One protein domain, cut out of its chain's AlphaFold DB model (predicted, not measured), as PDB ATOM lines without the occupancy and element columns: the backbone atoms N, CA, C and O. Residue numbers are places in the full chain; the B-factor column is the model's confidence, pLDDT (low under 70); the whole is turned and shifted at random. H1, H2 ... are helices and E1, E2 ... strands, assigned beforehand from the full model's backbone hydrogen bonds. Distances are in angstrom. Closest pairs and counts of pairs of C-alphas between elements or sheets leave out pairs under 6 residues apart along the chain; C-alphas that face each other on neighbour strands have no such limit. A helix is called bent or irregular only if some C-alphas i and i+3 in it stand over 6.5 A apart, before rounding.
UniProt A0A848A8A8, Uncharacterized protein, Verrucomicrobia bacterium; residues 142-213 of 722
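AT A GLANCE: This is residues 142 to 213 of the 722 residues of an uncharacterized protein of Verrucomicrobia bacterium (UniProt A0A848A8A8). A small sheet of three short strands, E3, E4 and E5, stands at one end with two helices, H1 and H2, packed on it, and a long two-stranded hairpin, E1 and E2, reaches away from the sheet. E1 begins at Leu 147 close to both helices, and the turn of the hairpin at Gly 154 is far from the small sheet. The printed part has 72 residues, with the order E1 E2 H1 E3 E4 E5 H2 along the chain. The class is mixed, helices and strands; both sheets are antiparallel, with the orders E3 - E4 - E5 and E1 - E2. The whole is compact and rounded, with a radius of gyration of the C-alphas of 11.6 A and spans of 31 by 29 by 20 A.

HOW THE PARTS SIT: E3, residues 180 to 182, E4, residues 188 to 191, and E5, residues 194 to 197, form a meander, each strand the antiparallel neighbour of the one before, with E3 and E5 as edge strands. Between E3 and E4, a hairpin, N 181 and O 190 are 2.9 A apart, within hydrogen-bond range. Between E4 and E5, also a hairpin, N 196 and O 189 are within range at 2.8 A. H1, residues 162 to 170, and H2, residues 200 to 213, are on this sheet in two layers, helices on one face of a sheet. H2 has a height over the sheet of 9.6 A and runs along the strands, at 20 degrees to E5 on the local plane. Its closest C-alphas to E5 are those of Gly 202 and Tyr 196, 4.9 A apart. The closest C-alphas of H1 and E3 are those of Leu 162 and Val 182, 6.5 A apart. H1 and H2 are apart. E1, residues 147 to 153, and E2, residues 156 to 161, form a hairpin at 162 degrees, with N 151 and O 158 within range at 2.8 A. C-alpha 147 of E1 is 6.4 A from that of Leu 162 in H1 and 6.5 A from that of Ala 203 in H2, the closest C-alphas of each pair. Every O i to N i+4 pair is within hydrogen-bond range in H2, and 3 of 5 in H1.

IN THESE COORDINATES: E3 is 6.7 A from first to last C-alpha, and E4 and E5 are 9.9 A each. E1 is 19.8 A long, from C-alpha 147 at (39.768, 40.183, 28.099), and E2 is 17.2 A. H1 is 14.3 A long and irregular, with C-alphas 163 and 166 7.2 A apart. H2 is 19.9 A long and ends at C-alpha 213 at (39.331, 46.304, 10.795).

THE WHOLE: The C-alphas farthest apart, those of Gly 154 and Leu 185, are 33.3 A apart. The printed part has no cut. No link is long; that from H1 to E3 is short, and the others are tight. The mean pLDDT of the printed part is 81.9, with residues 154 to 156, 171 and 186 under 70.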
ATOM      1  N   ASP A 142      43.036  37.528  31.382       81.12
ATOM      2  CA  ASP A 142      43.753  37.790  32.632       81.12
ATOM      3  C   ASP A 142      43.536  36.656  33.660       81.12
ATOM      4  O   ASP A 142      42.773  35.714  33.444       81.12
ATOM      5  N   GLN A 143      44.200  36.749  34.816       75.69
ATOM      6  CA  GLN A 143      44.089  35.760  35.901       75.69
ATOM      7  C   GLN A 143      42.688  35.658  36.549       75.69
ATOM      8  O   GLN A 143      42.479  34.816  37.420       75.69
ATOM      9  N   PHE A 144      41.751  36.527  36.164       73.94
ATOM     10  CA  PHE A 144      40.362  36.555  36.622       73.94
ATOM     11  C   PHE A 144      39.368  36.175  35.506       73.94
ATOM     12  O   PHE A 144      38.173  36.075  35.775       73.94
ATOM     13  N   GLY A 145      39.848  35.925  34.281       76.62
ATOM     14  CA  GLY A 145      39.032  35.573  33.119       76.62
ATOM     15  C   GLY A 145      38.534  36.762  32.290       76.62
ATOM     16  O   GLY A 145      37.636  36.575  31.479       76.62
ATOM     17  N   HIS A 146      39.079  37.971  32.455       82.19
ATOM     18  CA  HIS A 146      38.704  39.133  31.635       82.19
ATOM     19  C   HIS A 146      39.580  39.277  30.387       82.19
ATOM     20  O   HIS A 146      40.768  38.960  30.408       82.19
ATOM     21  N   LEU A 147      39.025  39.856  29.320       80.38
ATOM     22  CA  LEU A 147      39.768  40.183  28.099       80.38
ATOM     23  C   LEU A 147      40.774  41.329  28.332       80.38
ATOM     24  O   LEU A 147      40.403  42.465  28.650       80.38
ATOM     25  N   LEU A 148      42.052  41.017  28.113       87.31
ATOM     26  CA  LEU A 148      43.206  41.907  28.205       87.31
ATOM     27  C   LEU A 148      43.840  42.056  26.816       87.31
ATOM     28  O   LEU A 148      44.367  41.100  26.248       87.31
ATOM     29  N   ILE A 149      43.784  43.272  26.275       89.62
ATOM     30  CA  ILE A 149      44.291  43.631  24.950       89.62
ATOM     31  C   ILE A 149      45.759  44.040  25.081       89.62
ATOM     32  O   ILE A 149      46.114  44.871  25.919       89.62
ATOM     33  N   VAL A 150      46.612  43.476  24.232       88.62
ATOM     34  CA  VAL A 150      48.044  43.765  24.138       88.62
ATOM     35  C   VAL A 150      48.313  44.381  22.767       88.62
ATOM     36  O   VAL A 150      48.288  43.693  21.753       88.62
ATOM     37  N   CYS A 151      48.577  45.684  22.722       84.62
ATOM     38  CA  CYS A 151      48.981  46.373  21.499       84.62
ATOM     39  C   CYS A 151      50.511  46.420  21.412       84.62
ATOM     40  O   CYS A 151      51.180  46.778  22.384       84.62
ATOM     41  N   THR A 152      51.071  46.112  20.244       80.88
ATOM     42  CA  THR A 152      52.517  46.160  19.972       80.88
ATOM     43  C   THR A 152      52.819  47.014  18.738       80.88
ATOM     44  O   THR A 152      52.161  46.867  17.713       80.88
ATOM     45  N   ARG A 153      53.801  47.924  18.824       71.19
ATOM     46  CA  ARG A 153      54.284  48.761  17.701       71.19
ATOM     47  C   ARG A 153      55.812  48.800  17.757       71.19
ATOM     48  O   ARG A 153      56.396  49.469  18.606       71.19
ATOM     49  N   GLY A 154      56.479  48.061  16.869       68.56
ATOM     50  CA  GLY A 154      57.943  47.990  16.822       68.56
ATOM     51  C   GLY A 154      58.555  47.356  18.077       68.56
ATOM     52  O   GLY A 154      58.520  46.137  18.230       68.56
ATOM     53  N   ALA A 155      59.153  48.178  18.944       60.16
ATOM     54  CA  ALA A 155      59.731  47.752  20.225       60.16
ATOM     55  C   ALA A 155      58.799  47.996  21.429       60.16
ATOM     56  O   ALA A 155      59.090  47.525  22.529       60.16
ATOM     57  N   GLU A 156      57.697  48.727  21.240       62.81
ATOM     58  CA  GLU A 156      56.810  49.154  22.323       62.81
ATOM     59  C   GLU A 156      55.600  48.225  22.481       62.81
ATOM     60  O   GLU A 156      55.080  47.674  21.506       62.81
ATOM     61  N   ARG A 157      55.145  48.062  23.730       80.06
ATOM     62  CA  ARG A 157      54.035  47.186  24.122       80.06
ATOM     63  C   ARG A 157      53.167  47.870  25.172       80.06
ATOM     64  O   ARG A 157      53.665  48.246  26.229       80.06
ATOM     65  N   VAL A 158      51.873  47.969  24.891       80.00
ATOM     66  CA  VAL A 158      50.834  48.491  25.790       80.00
ATOM     67  C   VAL A 158      49.900  47.344  26.146       80.00
ATOM     68  O   VAL A 158      49.460  46.623  25.255       80.00
ATOM     69  N   GLU A 159      49.560  47.182  27.424       84.50
ATOM     70  CA  GLU A 159      48.522  46.238  27.859       84.50
ATOM     71  C   GLU A 159      47.366  47.004  28.503       84.50
ATOM     72  O   GLU A 159      47.593  47.892  29.326       84.50
ATOM     73  N   THR A 160      46.126  46.696  28.119       83.62
ATOM     74  CA  THR A 160      44.937  47.368  28.654       83.62
ATOM     75  C   THR A 160      43.691  46.484  28.593       83.62
ATOM     76  O   THR A 160      43.488  45.731  27.641       83.62
ATOM     77  N   GLY A 161      42.839  46.551  29.615       83.31
ATOM     78  CA  GLY A 161      41.547  45.857  29.603       83.31
ATOM     79  C   GLY A 161      40.531  46.554  28.690       83.31
ATOM     80  O   GLY A 161      40.739  47.690  28.269       83.31
ATOM     81  N   LEU A 162      39.381  45.915  28.451       80.75
ATOM     82  CA  LEU A 162      38.310  46.416  27.566       80.75
ATOM     83  C   LEU A 162      37.938  47.905  27.761       80.75
ATOM     84  O   LEU A 162      37.670  48.613  26.795       80.75
ATOM     85  N   ARG A 163      37.960  48.420  29.000       78.88
ATOM     86  CA  ARG A 163      37.643  49.835  29.295       78.88
ATOM     87  C   ARG A 163      38.705  50.841  28.815       78.88
ATOM     88  O   ARG A 163      38.428  52.034  28.820       78.88
ATOM     89  N   GLY A 164      39.889  50.384  28.405       76.06
ATOM     90  CA  GLY A 164      40.977  51.205  27.867       76.06
ATOM     91  C   GLY A 164      41.001  51.328  26.340       76.06
ATOM     92  O   GLY A 164      41.867  52.021  25.808       76.06
ATOM     93  N   LEU A 165      40.050  50.718  25.624       79.81
ATOM     94  CA  LEU A 165      39.879  50.906  24.176       79.81
ATOM     95  C   LEU A 165      39.790  52.388  23.746       79.81
ATOM     96  O   LEU A 165      40.471  52.746  22.783       79.81
ATOM     97  N   PRO A 166      39.082  53.291  24.463       78.19
ATOM     98  CA  PRO A 166      39.112  54.723  24.156       78.19
ATOM     99  C   PRO A 166      40.522  55.329  24.193       78.19
ATOM    100  O   PRO A 166      40.827  56.207  23.393       78.19
ATOM    101  N   SER A 167      41.412  54.835  25.060       74.38
ATOM    102  CA  SER A 167      42.807  55.284  25.131       74.38
ATOM    103  C   SER A 167      43.656  54.762  23.966       74.38
ATOM    104  O   SER A 167      44.568  55.460  23.530       74.38
ATOM    105  N   LEU A 168      43.356  53.575  23.423       80.06
ATOM    106  CA  LEU A 168      43.997  53.070  22.199       80.06
ATOM    107  C   LEU A 168      43.582  53.900  20.971       80.06
ATOM    108  O   LEU A 168      44.428  54.221  20.135       80.06
ATOM    109  N   VAL A 169      42.313  54.317  20.910       78.69
ATOM    110  CA  VAL A 169      41.792  55.236  19.881       78.69
ATOM    111  C   VAL A 169      42.391  56.639  20.027       78.69
ATOM    112  O   VAL A 169      42.895  57.201  19.058       78.69
ATOM    113  N   GLN A 170      42.421  57.193  21.243       71.94
ATOM    114  CA  GLN A 170      42.992  58.518  21.525       71.94
ATOM    115  C   GLN A 170      44.488  58.602  21.167       71.94
ATOM    116  O   GLN A 170      44.939  59.616  20.640       71.94
ATOM    117  N   ASN A 171      45.252  57.527  21.391       67.38
ATOM    118  CA  ASN A 171      46.658  57.433  20.985       67.38
ATOM    119  C   ASN A 171      46.855  57.043  19.506       67.38
ATOM    120  O   ASN A 171      47.992  56.819  19.093       67.38
ATOM    121  N   ARG A 172      45.786  56.945  18.698       70.00
ATOM    122  CA  ARG A 172      45.805  56.443  17.308       70.00
ATOM    123  C   ARG A 172      46.584  55.128  17.135       70.00
ATOM    124  O   ARG A 172      47.197  54.891  16.099       70.00
ATOM    125  N   LEU A 173      46.572  54.271  18.156       75.50
ATOM    126  CA  LEU A 173      47.009  52.881  18.023       75.50
ATOM    127  C   LEU A 173      45.911  52.039  17.367       75.50
ATOM    128  O   LEU A 173      46.214  51.038  16.731       75.50
ATOM    129  N   MET A 174      44.654  52.470  17.506       83.50
ATOM    130  CA  MET A 174      43.460  51.824  16.975       83.50
ATOM    131  C   MET A 174      42.562  52.851  16.270       83.50
ATOM    132  O   MET A 174      42.464  53.997  16.712       83.50
ATOM    133  N   LEU A 175      41.874  52.445  15.205       82.19
ATOM    134  CA  LEU A 175      40.797  53.214  14.581       82.19
ATOM    135  C   LEU A 175      39.547  53.209  15.477       82.19
ATOM    136  O   LEU A 175      39.275  52.237  16.182       82.19
ATOM    137  N   ALA A 176      38.767  54.290  15.443       83.56
ATOM    138  CA  ALA A 176      37.553  54.402  16.248       83.56
ATOM    139  C   ALA A 176      36.450  53.441  15.744       83.56
ATOM    140  O   ALA A 176      36.067  53.532  14.574       83.56
ATOM    141  N   PRO A 177      35.887  52.560  16.597       86.62
ATOM    142  CA  PRO A 177      34.672  51.828  16.261       86.62
ATOM    143  C   PRO A 177      33.481  52.797  16.234       86.62
ATOM    144  O   PRO A 177      33.462  53.805  16.945       86.62
ATOM    145  N   LYS A 178      32.462  52.490  15.430       83.50
ATOM    146  CA  LYS A 178      31.219  53.274  15.349       83.50
ATOM    147  C   LYS A 178      30.381  53.107  16.612       83.50
ATOM    148  O   LYS A 178      29.718  54.051  17.036       83.50
ATOM    149  N   GLN A 179      30.404  51.913  17.205       80.69
ATOM    150  CA  GLN A 179      29.783  51.590  18.485       80.69
ATOM    151  C   GLN A 179      30.691  50.645  19.279       80.69
ATOM    152  O   GLN A 179      31.262  49.705  18.731       80.69
ATOM    153  N   SER A 180      30.815  50.890  20.585       86.44
ATOM    154  CA  SER A 180      31.496  49.978  21.505       86.44
ATOM    155  C   SER A 180      30.761  49.930  22.842       86.44
ATOM    156  O   SER A 180      30.461  50.975  23.425       86.44
ATOM    157  N   HIS A 181      30.453  48.728  23.329       82.44
ATOM    158  CA  HIS A 181      29.804  48.523  24.622       82.44
ATOM    159  C   HIS A 181      30.481  47.386  25.388       82.44
ATOM    160  O   HIS A 181      30.383  46.220  25.018       82.44
ATOM    161  N   VAL A 182      31.176  47.732  26.472       84.31
ATOM    162  CA  VAL A 182      31.786  46.755  27.384       84.31
ATOM    163  C   VAL A 182      30.721  46.258  28.355       84.31
ATOM    164  O   VAL A 182      30.087  47.075  29.025       84.31
ATOM    165  N   ASP A 183      30.560  44.939  28.466       75.75
ATOM    166  CA  ASP A 183      29.627  44.327  29.414       75.75
ATOM    167  C   ASP A 183      29.916  44.814  30.859       75.75
ATOM    168  O   ASP A 183      31.079  44.821  31.282       75.75
ATOM    169  N   PRO A 184      28.903  45.234  31.648       70.19
ATOM    170  CA  PRO A 184      29.120  45.761  32.999       70.19
ATOM    171  C   PRO A 184      29.763  44.780  33.988       70.19
ATOM    172  O   PRO A 184      30.358  45.232  34.968       70.19
ATOM    173  N   LEU A 185      29.649  43.471  33.736       70.06
ATOM    174  CA  LEU A 185      30.260  42.370  34.488       70.06
ATOM    175  C   LEU A 185      31.544  41.852  33.804       70.06
ATOM    176  O   LEU A 185      32.021  40.770  34.143       70.06
ATOM    177  N   HIS A 186      32.073  42.602  32.828       69.00
ATOM    178  CA  HIS A 186      33.288  42.324  32.051       69.00
ATOM    179  C   HIS A 186      33.287  40.990  31.285       69.00
ATOM    180  O   HIS A 186      34.346  40.507  30.889       69.00
ATOM    181  N   ARG A 187      32.103  40.428  31.006       75.00
ATOM    182  CA  ARG A 187      31.925  39.140  30.303       75.00
ATOM    183  C   ARG A 187      32.243  39.176  28.809       75.00
ATOM    184  O   ARG A 187      32.222  38.136  28.162       75.00
ATOM    185  N   GLY A 188      32.494  40.356  28.255       81.62
ATOM    186  CA  GLY A 188      32.765  40.547  26.839       81.62
ATOM    187  C   GLY A 188      32.606  41.998  26.404       81.62
ATOM    188  O   GLY A 188      32.456  42.908  27.229       81.62
ATOM    189  N   ILE A 189      32.636  42.208  25.093       87.50
ATOM    190  CA  ILE A 189      32.460  43.514  24.459       87.50
ATOM    191  C   ILE A 189      31.661  43.389  23.163       87.50
ATOM    192  O   ILE A 189      31.943  42.517  22.351       87.50
ATOM    193  N   ASP A 190      30.707  44.289  22.944       87.81
ATOM    194  CA  ASP A 190      30.153  44.552  21.616       87.81
ATOM    195  C   ASP A 190      31.016  45.598  20.891       87.81
ATOM    196  O   ASP A 190      31.264  46.677  21.441       87.81
ATOM    197  N   LEU A 191      31.475  45.280  19.676       88.00
ATOM    198  CA  LEU A 191      32.076  46.224  18.731       88.00
ATOM    199  C   LEU A 191      31.292  46.212  17.413       88.00
ATOM    200  O   LEU A 191      31.204  45.183  16.742       88.00
ATOM    201  N   ASP A 192      30.773  47.376  17.015       87.12
ATOM    202  CA  ASP A 192      29.978  47.596  15.797       87.12
ATOM    203  C   ASP A 192      28.833  46.573  15.577       87.12
ATOM    204  O   ASP A 192      28.523  46.217  14.435       87.12
ATOM    205  N   GLY A 193      28.186  46.114  16.655       82.12
ATOM    206  CA  GLY A 193      27.065  45.166  16.631       82.12
ATOM    207  C   GLY A 193      27.479  43.691  16.659       82.12
ATOM    208  O   GLY A 193      26.694  42.831  16.261       82.12
ATOM    209  N   THR A 194      28.717  43.391  17.061       89.19
ATOM    210  CA  THR A 194      29.249  42.024  17.199       89.19
ATOM    211  C   THR A 194      29.800  41.831  18.607       89.19
ATOM    212  O   THR A 194      30.720  42.543  19.007       89.19
ATOM    213  N   PHE A 195      29.257  40.865  19.354       88.88
ATOM    214  CA  PHE A 195      29.675  40.575  20.728       88.88
ATOM    215  C   PHE A 195      30.784  39.516  20.790       88.88
ATOM    216  O   PHE A 195      30.627  38.408  20.278       88.88
ATOM    217  N   TYR A 196      31.872  39.849  21.480       89.50
ATOM    218  CA  TYR A 196      33.031  39.000  21.738       89.50
ATOM    219  C   TYR A 196      33.055  38.635  23.226       89.50
ATOM    220  O   TYR A 196      33.287  39.495  24.078       89.50
ATOM    221  N   GLU A 197      32.786  37.368  23.543       88.69
ATOM    222  CA  GLU A 197      32.754  36.858  24.920       88.69
ATOM    223  C   GLU A 197      34.170  36.704  25.509       88.69
ATOM    224  O   GLU A 197      35.146  36.499  24.786       88.69
ATOM    225  N   ALA A 198      34.293  36.764  26.835       88.25
ATOM    226  CA  ALA A 198      35.532  36.552  27.578       88.25
ATOM    227  C   ALA A 198      35.927  35.060  27.673       88.25
ATOM    228  O   ALA A 198      36.089  34.488  28.748       88.25
ATOM    229  N   THR A 199      36.083  34.427  26.511       90.12
ATOM    230  CA  THR A 199      36.572  33.053  26.314       90.12
ATOM    231  C   THR A 199      37.835  33.068  25.448       90.12
ATOM    232  O   THR A 199      38.144  34.080  24.824       90.12
ATOM    233  N   GLU A 200      38.582  31.962  25.366       87.06
ATOM    234  CA  GLU A 200      39.771  31.896  24.490       87.06
ATOM    235  C   GLU A 200      39.422  32.072  23.002       87.06
ATOM    236  O   GLU A 200      40.193  32.668  22.246       87.06
ATOM    237  N   ASP A 201      38.251  31.592  22.573       87.88
ATOM    238  CA  ASP A 201      37.773  31.764  21.200       87.88
ATOM    239  C   ASP A 201      37.286  33.197  20.943       87.88
ATOM    240  O   ASP A 201      37.630  33.776  19.912       87.88
ATOM    241  N   GLY A 202      36.559  33.804  21.890       87.06
ATOM    242  CA  GLY A 202      36.143  35.208  21.803       87.06
ATOM    243  C   GLY A 202      37.327  36.180  21.850       87.06
ATOM    244  O   GLY A 202      37.356  37.147  21.090       87.06
ATOM    245  N   ALA A 203      38.360  35.875  22.641       88.69
ATOM    246  CA  ALA A 203      39.635  36.589  22.641       88.69
ATOM    247  C   ALA A 203      40.324  36.515  21.269       88.69
ATOM    248  O   ALA A 203      40.706  37.545  20.716       88.69
ATOM    249  N   ARG A 204      40.415  35.319  20.670       91.00
ATOM    250  CA  ARG A 204      41.022  35.122  19.342       91.00
ATOM    251  C   ARG A 204      40.272  35.886  18.247       91.00
ATOM    252  O   ARG A 204      40.906  36.556  17.437       91.00
ATOM    253  N   GLN A 205      38.939  35.838  18.260       89.44
ATOM    254  CA  GLN A 205      38.083  36.590  17.333       89.44
ATOM    255  C   GLN A 205      38.210  38.111  17.532       89.44
ATOM    256  O   GLN A 205      38.202  38.862  16.555       89.44
ATOM    257  N   LEU A 206      38.366  38.574  18.778       89.94
ATOM    258  CA  LEU A 206      38.592  39.986  19.082       89.94
ATOM    259  C   LEU A 206      39.976  40.449  18.599       89.94
ATOM    260  O   LEU A 206      40.082  41.516  18.002       89.94
ATOM    261  N   ALA A 207      41.028  39.644  18.778       91.25
ATOM    262  CA  ALA A 207      42.347  39.928  18.209       91.25
ATOM    263  C   ALA A 207      42.296  39.994  16.672       91.25
ATOM    264  O   ALA A 207      42.846  40.919  16.074       91.25
ATOM    265  N   GLU A 208      41.600  39.056  16.025       91.88
ATOM    266  CA  GLU A 208      41.432  39.032  14.569       91.88
ATOM    267  C   GLU A 208      40.739  40.306  14.059       91.88
ATOM    268  O   GLU A 208      41.318  41.025  13.244       91.88
ATOM    269  N   ILE A 209      39.567  40.679  14.595       91.81
ATOM    270  CA  ILE A 209      38.864  41.886  14.125       91.81
ATOM    271  C   ILE A 209      39.637  43.177  14.434       91.81
ATOM    272  O   ILE A 209      39.620  44.103  13.619       91.81
ATOM    273  N   LEU A 210      40.347  43.246  15.570       90.19
ATOM    274  CA  LEU A 210      41.184  44.397  15.918       90.19
ATOM    275  C   LEU A 210      42.294  44.604  14.886       90.19
ATOM    276  O   LEU A 210      42.471  45.725  14.423       90.19
ATOM    277  N   ASN A 211      42.976  43.541  14.452       90.19
ATOM    278  CA  ASN A 211      43.992  43.637  13.400       90.19
ATOM    279  C   ASN A 211      43.405  43.884  12.001       90.19
ATOM    280  O   ASN A 211      43.994  44.621  11.218       90.19
ATOM    281  N   THR A 212      42.268  43.269  11.664       86.56
ATOM    282  CA  THR A 212      41.721  43.301  10.294       86.56
ATOM    283  C   THR A 212      40.913  44.563   9.981       86.56
ATOM    284  O   THR A 212      40.846  44.964   8.822       86.56
ATOM    285  N   ARG A 213      40.275  45.183  10.983       85.12
ATOM    286  CA  ARG A 213      39.331  46.304  10.795       85.12
ATOM    287  C   ARG A 213      39.670  47.557  11.600       85.12
ATOM    288  O   ARG A 213      39.218  48.636  11.224       85.12
TER     289      ARG A 213